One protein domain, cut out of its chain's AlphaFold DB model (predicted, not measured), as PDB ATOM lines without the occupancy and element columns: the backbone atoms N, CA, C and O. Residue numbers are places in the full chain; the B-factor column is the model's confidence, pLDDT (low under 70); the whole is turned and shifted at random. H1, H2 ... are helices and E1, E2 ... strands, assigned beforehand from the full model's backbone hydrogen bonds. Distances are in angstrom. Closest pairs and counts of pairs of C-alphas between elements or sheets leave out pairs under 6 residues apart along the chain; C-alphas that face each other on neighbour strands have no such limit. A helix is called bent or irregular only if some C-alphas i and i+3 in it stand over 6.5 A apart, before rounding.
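What this domain is: This is residues 258 to 335 of the 374 residues of the protein "Predicted protein" of Laccaria bicolor (strain S238N-H82 / ATCC MYA-4686) (UniProt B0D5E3). A small hairpin of two strands, E1 and E2, has one long, kinked helix, H1, running across one of its faces, while the short helix H2 sits near the first half of H1. Much of the rest is loop, with a long unnamed stretch after E2. The printed part has 78 residues, with two named helices and two named strands in the order H1, E1, E2, H2; the sheet E1 - E2 is antiparallel and the class is mixed, helices and strands. The whole is compact, with a radius of gyration of the C-alphas of 11.6 A, and spans 30 by 22 by 22 A.

How they stand to each other: E1, residues 300 to 303, and E2, residues 308 to 312, form an antiparallel hairpin at 151 degrees; N 302 and O 310 are 2.8 A apart and N 312 and O 300 2.7 A, within hydrogen-bond range. Residues 308 to 309 of E2 also pair, antiparallel, with residues 326 to 327. H1, residues 267 to 290, comes closest to E1 at the C-alphas of Lys 275 and Asp 300, 7.5 A apart. H1 and E2 are near each other, with 8 pairs of C-alphas within 10 A. H1 has a kink of 73 degrees near residue 284 and is irregular, C-alphas 285 and 288 being 9.5 A apart. H2, residues 329 to 334, is close to H1 but not clearly touching, the closest C-alphas being those of Val 274 and Ile 332, 7.0 A apart; they run opposite ways at a tilt of 38 degrees, only just steep. In H2 every O i to N i+4 pair is within hydrogen-bond range, in H1 14 of 20.

Where its parts are: H1 begins at C-alpha 267 (124.287, 229.562, 162.683) and is 23.3 A long. E1 is 10.5 A long, E2 13.0 A and H2 8.7 A, ending at C-alpha 334 (126.393, 240.109, 173.007).

The domain as a whole: The C-alphas farthest apart, of Gly 316 and Ala 334, are 32.3 A apart. The printed part has no cut. The link from E2 to H2, 16 residues, is long. Mean pLDDT of the printed part is 74.2, with 25 residues under 70, among them 288 to 297 and 313 to 320.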
ATOM      1  N   TRP A 258     122.179 233.151 160.839       74.50
ATOM      2  CA  TRP A 258     120.872 233.289 161.454       74.50
ATOM      3  C   TRP A 258     120.549 234.777 161.638       74.50
ATOM      4  O   TRP A 258     121.378 235.535 162.139       74.50
ATOM      5  N   GLY A 259     119.343 235.195 161.259       68.19
ATOM      6  CA  GLY A 259     118.860 236.562 161.462       68.19
ATOM      7  C   GLY A 259     119.127 237.533 160.310       68.19
ATOM      8  O   GLY A 259     119.508 237.141 159.208       68.19
ATOM      9  N   THR A 260     118.825 238.816 160.530       70.94
ATOM     10  CA  THR A 260     118.848 239.861 159.488       70.94
ATOM     11  C   THR A 260     119.423 241.177 160.020       70.94
ATOM     12  O   THR A 260     119.445 241.410 161.228       70.94
ATOM     13  N   GLY A 261     119.904 242.046 159.121       74.38
ATOM     14  CA  GLY A 261     120.459 243.360 159.477       74.38
ATOM     15  C   GLY A 261     121.614 243.282 160.482       74.38
ATOM     16  O   GLY A 261     122.506 242.450 160.330       74.38
ATOM     17  N   ASN A 262     121.554 244.120 161.521       75.00
ATOM     18  CA  ASN A 262     122.529 244.165 162.620       75.00
ATOM     19  C   ASN A 262     122.432 242.965 163.574       75.00
ATOM     20  O   ASN A 262     123.234 242.851 164.489       75.00
ATOM     21  N   TYR A 263     121.471 242.063 163.370       78.25
ATOM     22  CA  TYR A 263     121.203 240.918 164.241       78.25
ATOM     23  C   TYR A 263     121.558 239.591 163.565       78.25
ATOM     24  O   TYR A 263     120.891 238.576 163.767       78.25
ATOM     25  N   LYS A 264     122.590 239.611 162.717       73.25
ATOM     26  CA  LYS A 264     123.144 238.415 162.087       73.25
ATOM     27  C   LYS A 264     124.084 237.699 163.049       73.25
ATOM     28  O   LYS A 264     124.943 238.328 163.664       73.25
ATOM     29  N   LEU A 265     123.935 236.387 163.138       64.44
ATOM     30  CA  LEU A 265     124.817 235.497 163.881       64.44
ATOM     31  C   LEU A 265     125.260 234.357 162.993       64.44
ATOM     32  O   LEU A 265     124.513 233.928 162.119       64.44
ATOM     33  N   ASP A 266     126.436 233.817 163.272       66.12
ATOM     34  CA  ASP A 266     126.793 232.501 162.766       66.12
ATOM     35  C   ASP A 266     125.757 231.458 163.245       66.12
ATOM     36  O   ASP A 266     125.312 231.497 164.399       66.12
ATOM     37  N   MET A 267     125.316 230.560 162.357       64.12
ATOM     38  CA  MET A 267     124.287 229.562 162.683       64.12
ATOM     39  C   MET A 267     124.697 228.613 163.815       64.12
ATOM     40  O   MET A 267     123.817 228.166 164.558       64.12
ATOM     41  N   ASP A 268     125.991 228.339 164.007       57.16
ATOM     42  CA  ASP A 268     126.459 227.519 165.126       57.16
ATOM     43  C   ASP A 268     126.364 228.291 166.441       57.16
ATOM     44  O   ASP A 268     125.869 227.747 167.429       57.16
ATOM     45  N   VAL A 269     126.756 229.571 166.454       67.44
ATOM     46  CA  VAL A 269     126.557 230.461 167.616       67.44
ATOM     47  C   VAL A 269     125.069 230.575 167.940       67.44
ATOM     48  O   VAL A 269     124.656 230.435 169.095       67.44
ATOM     49  N   TYR A 270     124.231 230.736 166.916       77.88
ATOM     50  CA  TYR A 270     122.788 230.739 167.095       77.88
ATOM     51  C   TYR A 270     122.292 229.430 167.718       77.88
ATOM     52  O   TYR A 270     121.622 229.468 168.747       77.88
ATOM     53  N   HIS A 271     122.613 228.266 167.154       70.94
ATOM     54  CA  HIS A 271     122.089 226.996 167.656       70.94
ATOM     55  C   HIS A 271     122.653 226.589 169.020       70.94
ATOM     56  O   HIS A 271     121.914 226.006 169.821       70.94
ATOM     57  N   ARG A 272     123.930 226.876 169.285       64.19
ATOM     58  CA  ARG A 272     124.642 226.447 170.495       64.19
ATOM     59  C   ARG A 272     124.430 227.390 171.673       64.19
ATOM     60  O   ARG A 272     124.295 226.909 172.794       64.19
ATOM     61  N   GLU A 273     124.401 228.698 171.433       73.75
ATOM     62  CA  GLU A 273     124.486 229.706 172.500       73.75
ATOM     63  C   GLU A 273     123.202 230.534 172.597       73.75
ATOM     64  O   GLU A 273     122.605 230.633 173.670       73.75
ATOM     65  N   VAL A 274     122.692 231.048 171.476       76.62
ATOM     66  CA  VAL A 274     121.581 232.018 171.497       76.62
ATOM     67  C   VAL A 274     120.198 231.357 171.539       76.62
ATOM     68  O   VAL A 274     119.333 231.753 172.325       76.62
ATOM     69  N   LYS A 275     119.968 230.304 170.752       78.88
ATOM     70  CA  LYS A 275     118.697 229.568 170.685       78.88
ATOM     71  C   LYS A 275     118.276 228.989 172.047       78.88
ATOM     72  O   LYS A 275     117.097 229.130 172.389       78.88
ATOM     73  N   PRO A 276     119.167 228.402 172.875       76.94
ATOM     74  CA  PRO A 276     118.820 227.988 174.238       76.94
ATOM     75  C   PRO A 276     118.364 229.146 175.139       76.94
ATOM     76  O   PRO A 276     117.417 228.990 175.920       76.94
ATOM     77  N   ILE A 277     118.987 230.325 175.007       82.12
ATOM     78  CA  ILE A 277     118.602 231.527 175.760       82.12
ATOM     79  C   ILE A 277     117.213 231.991 175.322       82.12
ATOM     80  O   ILE A 277     116.360 232.257 176.170       82.12
ATOM     81  N   PHE A 278     116.937 232.025 174.016       85.00
ATOM     82  CA  PHE A 278     115.612 232.375 173.501       85.00
ATOM     83  C   PHE A 278     114.538 231.422 173.996       85.00
ATOM     84  O   PHE A 278     113.522 231.879 174.514       85.00
ATOM     85  N   LEU A 279     114.768 230.109 173.910       79.31
ATOM     86  CA  LEU A 279     113.835 229.121 174.449       79.31
ATOM     87  C   LEU A 279     113.531 229.421 175.919       79.31
ATOM     88  O   LEU A 279     112.362 229.547 176.277       79.31
ATOM     89  N   THR A 280     114.564 229.632 176.737       81.25
ATOM     90  CA  THR A 280     114.407 229.975 178.157       81.25
ATOM     91  C   THR A 280     113.575 231.244 178.347       81.25
ATOM     92  O   THR A 280     112.580 231.219 179.067       81.25
ATOM     93  N   ARG A 281     113.910 232.340 177.654       84.06
ATOM     94  CA  ARG A 281     113.210 233.632 177.771       84.06
ATOM     95  C   ARG A 281     111.746 233.542 177.342       84.06
ATOM     96  O   ARG A 281     110.875 234.067 178.032       84.06
ATOM     97  N   PHE A 282     111.458 232.840 176.249       83.50
ATOM     98  CA  PHE A 282     110.092 232.637 175.773       83.50
ATOM     99  C   PHE A 282     109.276 231.730 176.703       83.50
ATOM    100  O   PHE A 282     108.110 232.032 176.968       83.50
ATOM    101  N   PHE A 283     109.873 230.660 177.241       79.88
ATOM    102  CA  PHE A 283     109.220 229.827 178.252       79.88
ATOM    103  C   PHE A 283     108.949 230.608 179.542       79.88
ATOM    104  O   PHE A 283     107.869 230.457 180.104       79.88
ATOM    105  N   SER A 284     109.857 231.479 179.992       82.56
ATOM    106  CA  SER A 284     109.634 232.321 181.174       82.56
ATOM    107  C   SER A 284     108.554 233.382 180.949       82.56
ATOM    108  O   SER A 284     107.683 233.547 181.797       82.56
ATOM    109  N   ALA A 285     108.572 234.079 179.808       83.62
ATOM    110  CA  ALA A 285     107.645 235.179 179.535       83.62
ATOM    111  C   ALA A 285     106.207 234.705 179.265       83.62
ATOM    112  O   ALA A 285     105.240 235.343 179.678       83.62
ATOM    113  N   TYR A 286     106.053 233.576 178.568       79.69
ATOM    114  CA  TYR A 286     104.746 233.094 178.112       79.69
ATOM    115  C   TYR A 286     104.301 231.799 178.804       79.69
ATOM    116  O   TYR A 286     103.162 231.357 178.612       79.69
ATOM    117  N   GLY A 287     105.161 231.182 179.618       70.94
ATOM    118  CA  GLY A 287     104.848 230.000 180.414       70.94
ATOM    119  C   GLY A 287     104.286 228.852 179.577       70.94
ATOM    120  O   GLY A 287     104.705 228.570 178.451       70.94
ATOM    121  N   THR A 288     103.239 228.220 180.098       64.25
ATOM    122  CA  THR A 288     102.505 227.151 179.410       64.25
ATOM    123  C   THR A 288     101.730 227.630 178.178       64.25
ATOM    124  O   THR A 288     101.213 226.783 177.454       64.25
ATOM    125  N   LYS A 289     101.647 228.941 177.880       62.19
ATOM    126  CA  LYS A 289     101.028 229.472 176.644       62.19
ATOM    127  C   LYS A 289     101.972 229.423 175.445       62.19
ATOM    128  O   LYS A 289     101.480 229.396 174.317       62.19
ATOM    129  N   PHE A 290     103.284 229.327 175.670       63.84
ATOM    130  CA  PHE A 290     104.287 228.987 174.650       63.84
ATOM    131  C   PHE A 290     104.222 227.496 174.245       63.84
ATOM    132  O   PHE A 290     105.053 227.002 173.488       63.84
ATOM    133  N   ASN A 291     103.223 226.759 174.757       57.69
ATOM    134  CA  ASN A 291     103.164 225.305 174.746       57.69
ATOM    135  C   ASN A 291     103.505 224.661 173.399       57.69
ATOM    136  O   ASN A 291     102.903 224.951 172.361       57.69
ATOM    137  N   VAL A 292     104.365 223.654 173.517       53.62
ATOM    138  CA  VAL A 292     104.726 222.528 172.644       53.62
ATOM    139  C   VAL A 292     103.758 222.176 171.502       53.62
ATOM    140  O   VAL A 292     104.195 221.721 170.437       53.62
ATOM    141  N   ARG A 293     102.448 222.357 171.698       55.38
ATOM    142  CA  ARG A 293     101.403 222.103 170.694       55.38
ATOM    143  C   ARG A 293     101.360 223.142 169.565       55.38
ATOM    144  O   ARG A 293     101.085 222.745 168.441       55.38
ATOM    145  N   ARG A 294     101.652 224.426 169.824       61.75
ATOM    146  CA  ARG A 294     101.563 225.512 168.818       61.75
ATOM    147  C   ARG A 294     102.882 225.863 168.138       61.75
ATOM    148  O   ARG A 294     102.870 226.219 166.969       61.75
ATOM    149  N   CYS A 295     103.996 225.749 168.854       63.03
ATOM    150  CA  CYS A 295     105.312 226.156 168.345       63.03
ATOM    151  C   CYS A 295     106.303 224.984 168.276       63.03
ATOM    152  O   CYS A 295     107.247 225.004 167.498       63.03
ATOM    153  N   GLY A 296     106.042 223.903 169.022       63.75
ATOM    154  CA  GLY A 296     106.996 222.809 169.218       63.75
ATOM    155  C   GLY A 296     107.793 222.973 170.513       63.75
ATOM    156  O   GLY A 296     107.722 224.011 171.158       63.75
ATOM    157  N   LYS A 297     108.508 221.918 170.932       65.25
ATOM    158  CA  LYS A 297     109.424 221.982 172.093       65.25
ATOM    159  C   LYS A 297     110.716 222.736 171.773       65.25
ATOM    160  O   LYS A 297     111.374 223.214 172.683       65.25
ATOM    161  N   ASN A 298     111.074 222.791 170.492       70.94
ATOM    162  CA  ASN A 298     112.321 223.354 169.995       70.94
ATOM    163  C   ASN A 298     112.072 224.073 168.650       70.94
ATOM    164  O   ASN A 298     112.529 223.583 167.614       70.94
ATOM    165  N   PRO A 299     111.239 225.136 168.621       74.50
ATOM    166  CA  PRO A 299     111.089 225.965 167.424       74.50
ATOM    167  C   PRO A 299     112.427 226.601 167.039       74.50
ATOM    168  O   PRO A 299     113.298 226.780 167.891       74.50
ATOM    169  N   ASP A 300     112.578 226.957 165.766       80.31
ATOM    170  CA  ASP A 300     113.563 227.972 165.388       80.31
ATOM    171  C   ASP A 300     112.990 229.367 165.607       80.31
ATOM    172  O   ASP A 300     111.827 229.512 165.973       80.31
ATOM    173  N   PHE A 301     113.810 230.397 165.451       83.06
ATOM    174  CA  PHE A 301     113.420 231.780 165.677       83.06
ATOM    175  C   PHE A 301     113.737 232.635 164.453       83.06
ATOM    176  O   PHE A 301     114.578 232.289 163.628       83.06
ATOM    177  N   LYS A 302     113.049 233.766 164.348       83.06
ATOM    178  CA  LYS A 302     113.288 234.835 163.379       83.06
ATOM    179  C   LYS A 302     113.480 236.138 164.139       83.06
ATOM    180  O   LYS A 302     112.904 236.305 165.210       83.06
ATOM    181  N   VAL A 303     114.262 237.047 163.567       86.06
ATOM    182  CA  VAL A 303     114.505 238.389 164.102       86.06
ATOM    183  C   VAL A 303     114.281 239.429 163.012       86.06
ATOM    184  O   VAL A 303     114.584 239.176 161.843       86.06
ATOM    185  N   ASP A 304     113.721 240.579 163.381       82.44
ATOM    186  CA  ASP A 304     113.624 241.733 162.487       82.44
ATOM    187  C   ASP A 304     114.721 242.775 162.736       82.44
ATOM    188  O   ASP A 304     115.536 242.667 163.648       82.44
ATOM    189  N   LYS A 305     114.725 243.816 161.903       79.56
ATOM    190  CA  LYS A 305     115.708 244.904 161.933       79.56
ATOM    191  C   LYS A 305     115.765 245.708 163.240       79.56
ATOM    192  O   LYS A 305     116.678 246.509 163.378       79.56
ATOM    193  N   ASN A 306     114.813 245.525 164.155       83.62
ATOM    194  CA  ASN A 306     114.749 246.230 165.434       83.62
ATOM    195  C   ASN A 306     115.100 245.311 166.621       83.62
ATOM    196  O   ASN A 306     114.961 245.731 167.763       83.62
ATOM    197  N   GLY A 307     115.487 244.053 166.375       80.25
ATOM    198  CA  GLY A 307     115.850 243.109 167.436       80.25
ATOM    199  C   GLY A 307     114.663 242.354 168.038       80.25
ATOM    200  O   GLY A 307     114.842 241.572 168.976       80.25
ATOM    201  N   TRP A 308     113.455 242.512 167.478       88.75
ATOM    202  CA  TRP A 308     112.307 241.717 167.903       88.75
ATOM    203  C   TRP A 308     112.433 240.299 167.372       88.75
ATOM    204  O   TRP A 308     112.481 240.070 166.162       88.75
ATOM    205  N   VAL A 309     112.422 239.342 168.289       87.75
ATOM    206  CA  VAL A 309     112.526 237.915 168.001       87.75
ATOM    207  C   VAL A 309     111.152 237.269 168.113       87.75
ATOM    208  O   VAL A 309     110.375 237.614 169.001       87.75
ATOM    209  N   TRP A 310     110.837 236.313 167.237       87.94
ATOM    210  CA  TRP A 310     109.662 235.444 167.361       87.94
ATOM    211  C   TRP A 310     109.965 234.012 166.899       87.94
ATOM    212  O   TRP A 310     110.790 233.810 166.009       87.94
ATOM    213  N   PRO A 311     109.315 232.997 167.487       82.62
ATOM    214  CA  PRO A 311     109.448 231.603 167.065       82.62
ATOM    215  C   PRO A 311     108.865 231.349 165.664       82.62
ATOM    216  O   PRO A 311     107.786 231.842 165.324       82.62
ATOM    217  N   ASP A 312     109.542 230.504 164.894       73.62
ATOM    218  CA  ASP A 312     109.080 229.901 163.649       73.62
ATOM    219  C   ASP A 312     108.699 228.431 163.881       73.62
ATOM    220  O   ASP A 312     109.389 227.666 164.565       73.62
ATOM    221  N   ALA A 313     107.541 228.038 163.367       61.59
ATOM    222  CA  ALA A 313     106.925 226.778 163.746       61.59
ATOM    223  C   ALA A 313     107.523 225.586 162.989       61.59
ATOM    224  O   ALA A 313     107.676 225.601 161.773       61.59
ATOM    225  N   THR A 314     107.761 224.482 163.701       53.91
ATOM    226  CA  THR A 314     108.162 223.210 163.083       53.91
ATOM    227  C   THR A 314     106.944 222.312 162.832       53.91
ATOM    228  O   THR A 314     106.083 222.157 163.702       53.91
ATOM    229  N   LYS A 315     106.887 221.668 161.654       50.25
ATOM    230  CA  LYS A 315     105.931 220.591 161.298       50.25
ATOM    231  C   LYS A 315     104.438 220.975 161.379       50.25
ATOM    232  O   LYS A 315     103.674 220.335 162.098       50.25
ATOM    233  N   GLY A 316     104.013 222.002 160.636       49.81
ATOM    234  CA  GLY A 316     102.585 222.313 160.433       49.81
ATOM    235  C   GLY A 316     101.862 222.909 161.648       49.81
ATOM    236  O   GLY A 316     100.638 222.840 161.736       49.81
ATOM    237  N   LYS A 317     102.604 223.470 162.608       64.00
ATOM    238  CA  LYS A 317     102.040 224.145 163.783       64.00
ATOM    239  C   LYS A 317     101.936 225.657 163.548       64.00
ATOM    240  O   LYS A 317     102.673 226.209 162.746       64.00
ATOM    241  N   ASN A 318     101.030 226.329 164.262       64.19
ATOM    242  CA  ASN A 318     100.789 227.767 164.112       64.19
ATOM    243  C   ASN A 318     101.377 228.562 165.280       64.19
ATOM    244  O   ASN A 318     100.721 228.772 166.308       64.19
ATOM    245  N   CYS A 319     102.603 229.040 165.081       69.19
ATOM    246  CA  CYS A 319     103.267 229.988 165.959       69.19
ATOM    247  C   CYS A 319     103.330 231.342 165.235       69.19
ATOM    248  O   CYS A 319     103.946 231.443 164.180       69.19
ATOM    249  N   SER A 320     102.606 232.357 165.723       67.50
ATOM    250  CA  SER A 320     102.497 233.646 165.028       67.50
ATOM    251  C   SER A 320     103.229 234.763 165.765       67.50
ATOM    252  O   SER A 320     103.073 234.918 166.979       67.50
ATOM    253  N   LYS A 321     103.939 235.607 165.000       71.19
ATOM    254  CA  LYS A 321     104.603 236.831 165.486       71.19
ATOM    255  C   LYS A 321     103.664 237.720 166.312       71.19
ATOM    256  O   LYS A 321     104.074 238.279 167.313       71.19
ATOM    257  N   LYS A 322     102.372 237.787 165.955       73.88
ATOM    258  CA  LYS A 322     101.352 238.579 166.675       73.88
ATOM    259  C   LYS A 322     101.114 238.135 168.125       73.88
ATOM    260  O   LYS A 322     100.560 238.902 168.901       73.88
ATOM    261  N   ARG A 323     101.435 236.884 168.468       73.00
ATOM    262  CA  ARG A 323     101.154 236.302 169.792       73.00
ATOM    263  C   ARG A 323     102.396 236.117 170.648       73.00
ATOM    264  O   ARG A 323     102.268 236.092 171.866       73.00
ATOM    265  N   TYR A 324     103.550 235.938 170.016       79.38
ATOM    266  CA  TYR A 324     104.794 235.623 170.699       79.38
ATOM    267  C   TYR A 324     105.913 236.417 170.043       79.38
ATOM    268  O   TYR A 324     106.374 236.059 168.961       79.38
ATOM    269  N   PHE A 325     106.336 237.488 170.699       87.25
ATOM    270  CA  PHE A 325     107.500 238.266 170.299       87.25
ATOM    271  C   PHE A 325     108.171 238.851 171.543       87.25
ATOM    272  O   PHE A 325     107.492 239.149 172.524       87.25
ATOM    273  N   LEU A 326     109.495 238.948 171.545       87.06
ATOM    274  CA  LEU A 326     110.268 239.550 172.633       87.06
ATOM    275  C   LEU A 326     111.366 240.413 172.031       87.06
ATOM    276  O   LEU A 326     111.898 240.072 170.976       87.06
ATOM    277  N   ASP A 327     111.701 241.504 172.706       91.38
ATOM    278  CA  ASP A 327     112.905 242.260 172.391       91.38
ATOM    279  C   ASP A 327     114.100 241.507 172.978       91.38
ATOM    280  O   ASP A 327     114.207 241.343 174.195       91.38
ATOM    281  N   LEU A 328     114.930 240.946 172.100       90.31
ATOM    282  CA  LEU A 328     116.115 240.171 172.470       90.31
ATOM    283  C   LEU A 328     117.330 240.605 171.642       90.31
ATOM    284  O   LEU A 328     118.284 239.836 171.499       90.31
ATOM    285  N   GLY A 329     117.307 241.831 171.108       83.44
ATOM    286  CA  GLY A 329     118.391 242.371 170.290       83.44
ATOM    287  C   GLY A 329     119.733 242.382 171.024       83.44
ATOM    288  O   GLY A 329     120.748 241.980 170.459       83.44
ATOM    289  N   GLU A 330     119.738 242.740 172.309       85.69
ATOM    290  CA  GLU A 330     120.950 242.756 173.143       85.69
ATOM    291  C   GLU A 330     121.585 241.370 173.303       85.69
ATOM    292  O   GLU A 330     122.807 241.238 173.286       85.69
ATOM    293  N   VAL A 331     120.762 240.319 173.410       83.62
ATOM    294  CA  VAL A 331     121.257 238.935 173.502       83.62
ATOM    295  C   VAL A 331     122.008 238.569 172.229       83.62
ATOM    296  O   VAL A 331     123.037 237.907 172.298       83.62
ATOM    297  N   ILE A 332     121.510 239.008 171.076       83.88
ATOM    298  CA  ILE A 332     122.134 238.741 169.782       83.88
ATOM    299  C   ILE A 332     123.467 239.484 169.678       83.88
ATOM    300  O   ILE A 332     124.482 238.859 169.389       83.88
ATOM    301  N   ILE A 333     123.474 240.784 169.982       80.38
ATOM    302  CA  ILE A 333     124.675 241.630 169.916       80.38
ATOM    303  C   ILE A 333     125.777 241.101 170.844       80.38
ATOM    304  O   ILE A 333     126.937 241.038 170.449       80.38
ATOM    305  N   ALA A 334     125.425 240.644 172.047       80.31
ATOM    306  CA  ALA A 334     126.393 240.109 173.007       80.31
ATOM    307  C   ALA A 334     127.146 238.856 172.516       80.31
ATOM    308  O   ALA A 334     128.209 238.545 173.049       80.31
ATOM    309  N   HIS A 335     126.606 238.141 171.524       76.62
ATOM    310  CA  HIS A 335     127.206 236.930 170.953       76.62
ATOM    311  C   HIS A 335     127.765 237.158 169.542       76.62
ATOM    312  O   HIS A 335     128.158 236.208 168.864       76.62
TER     313      HIS A 335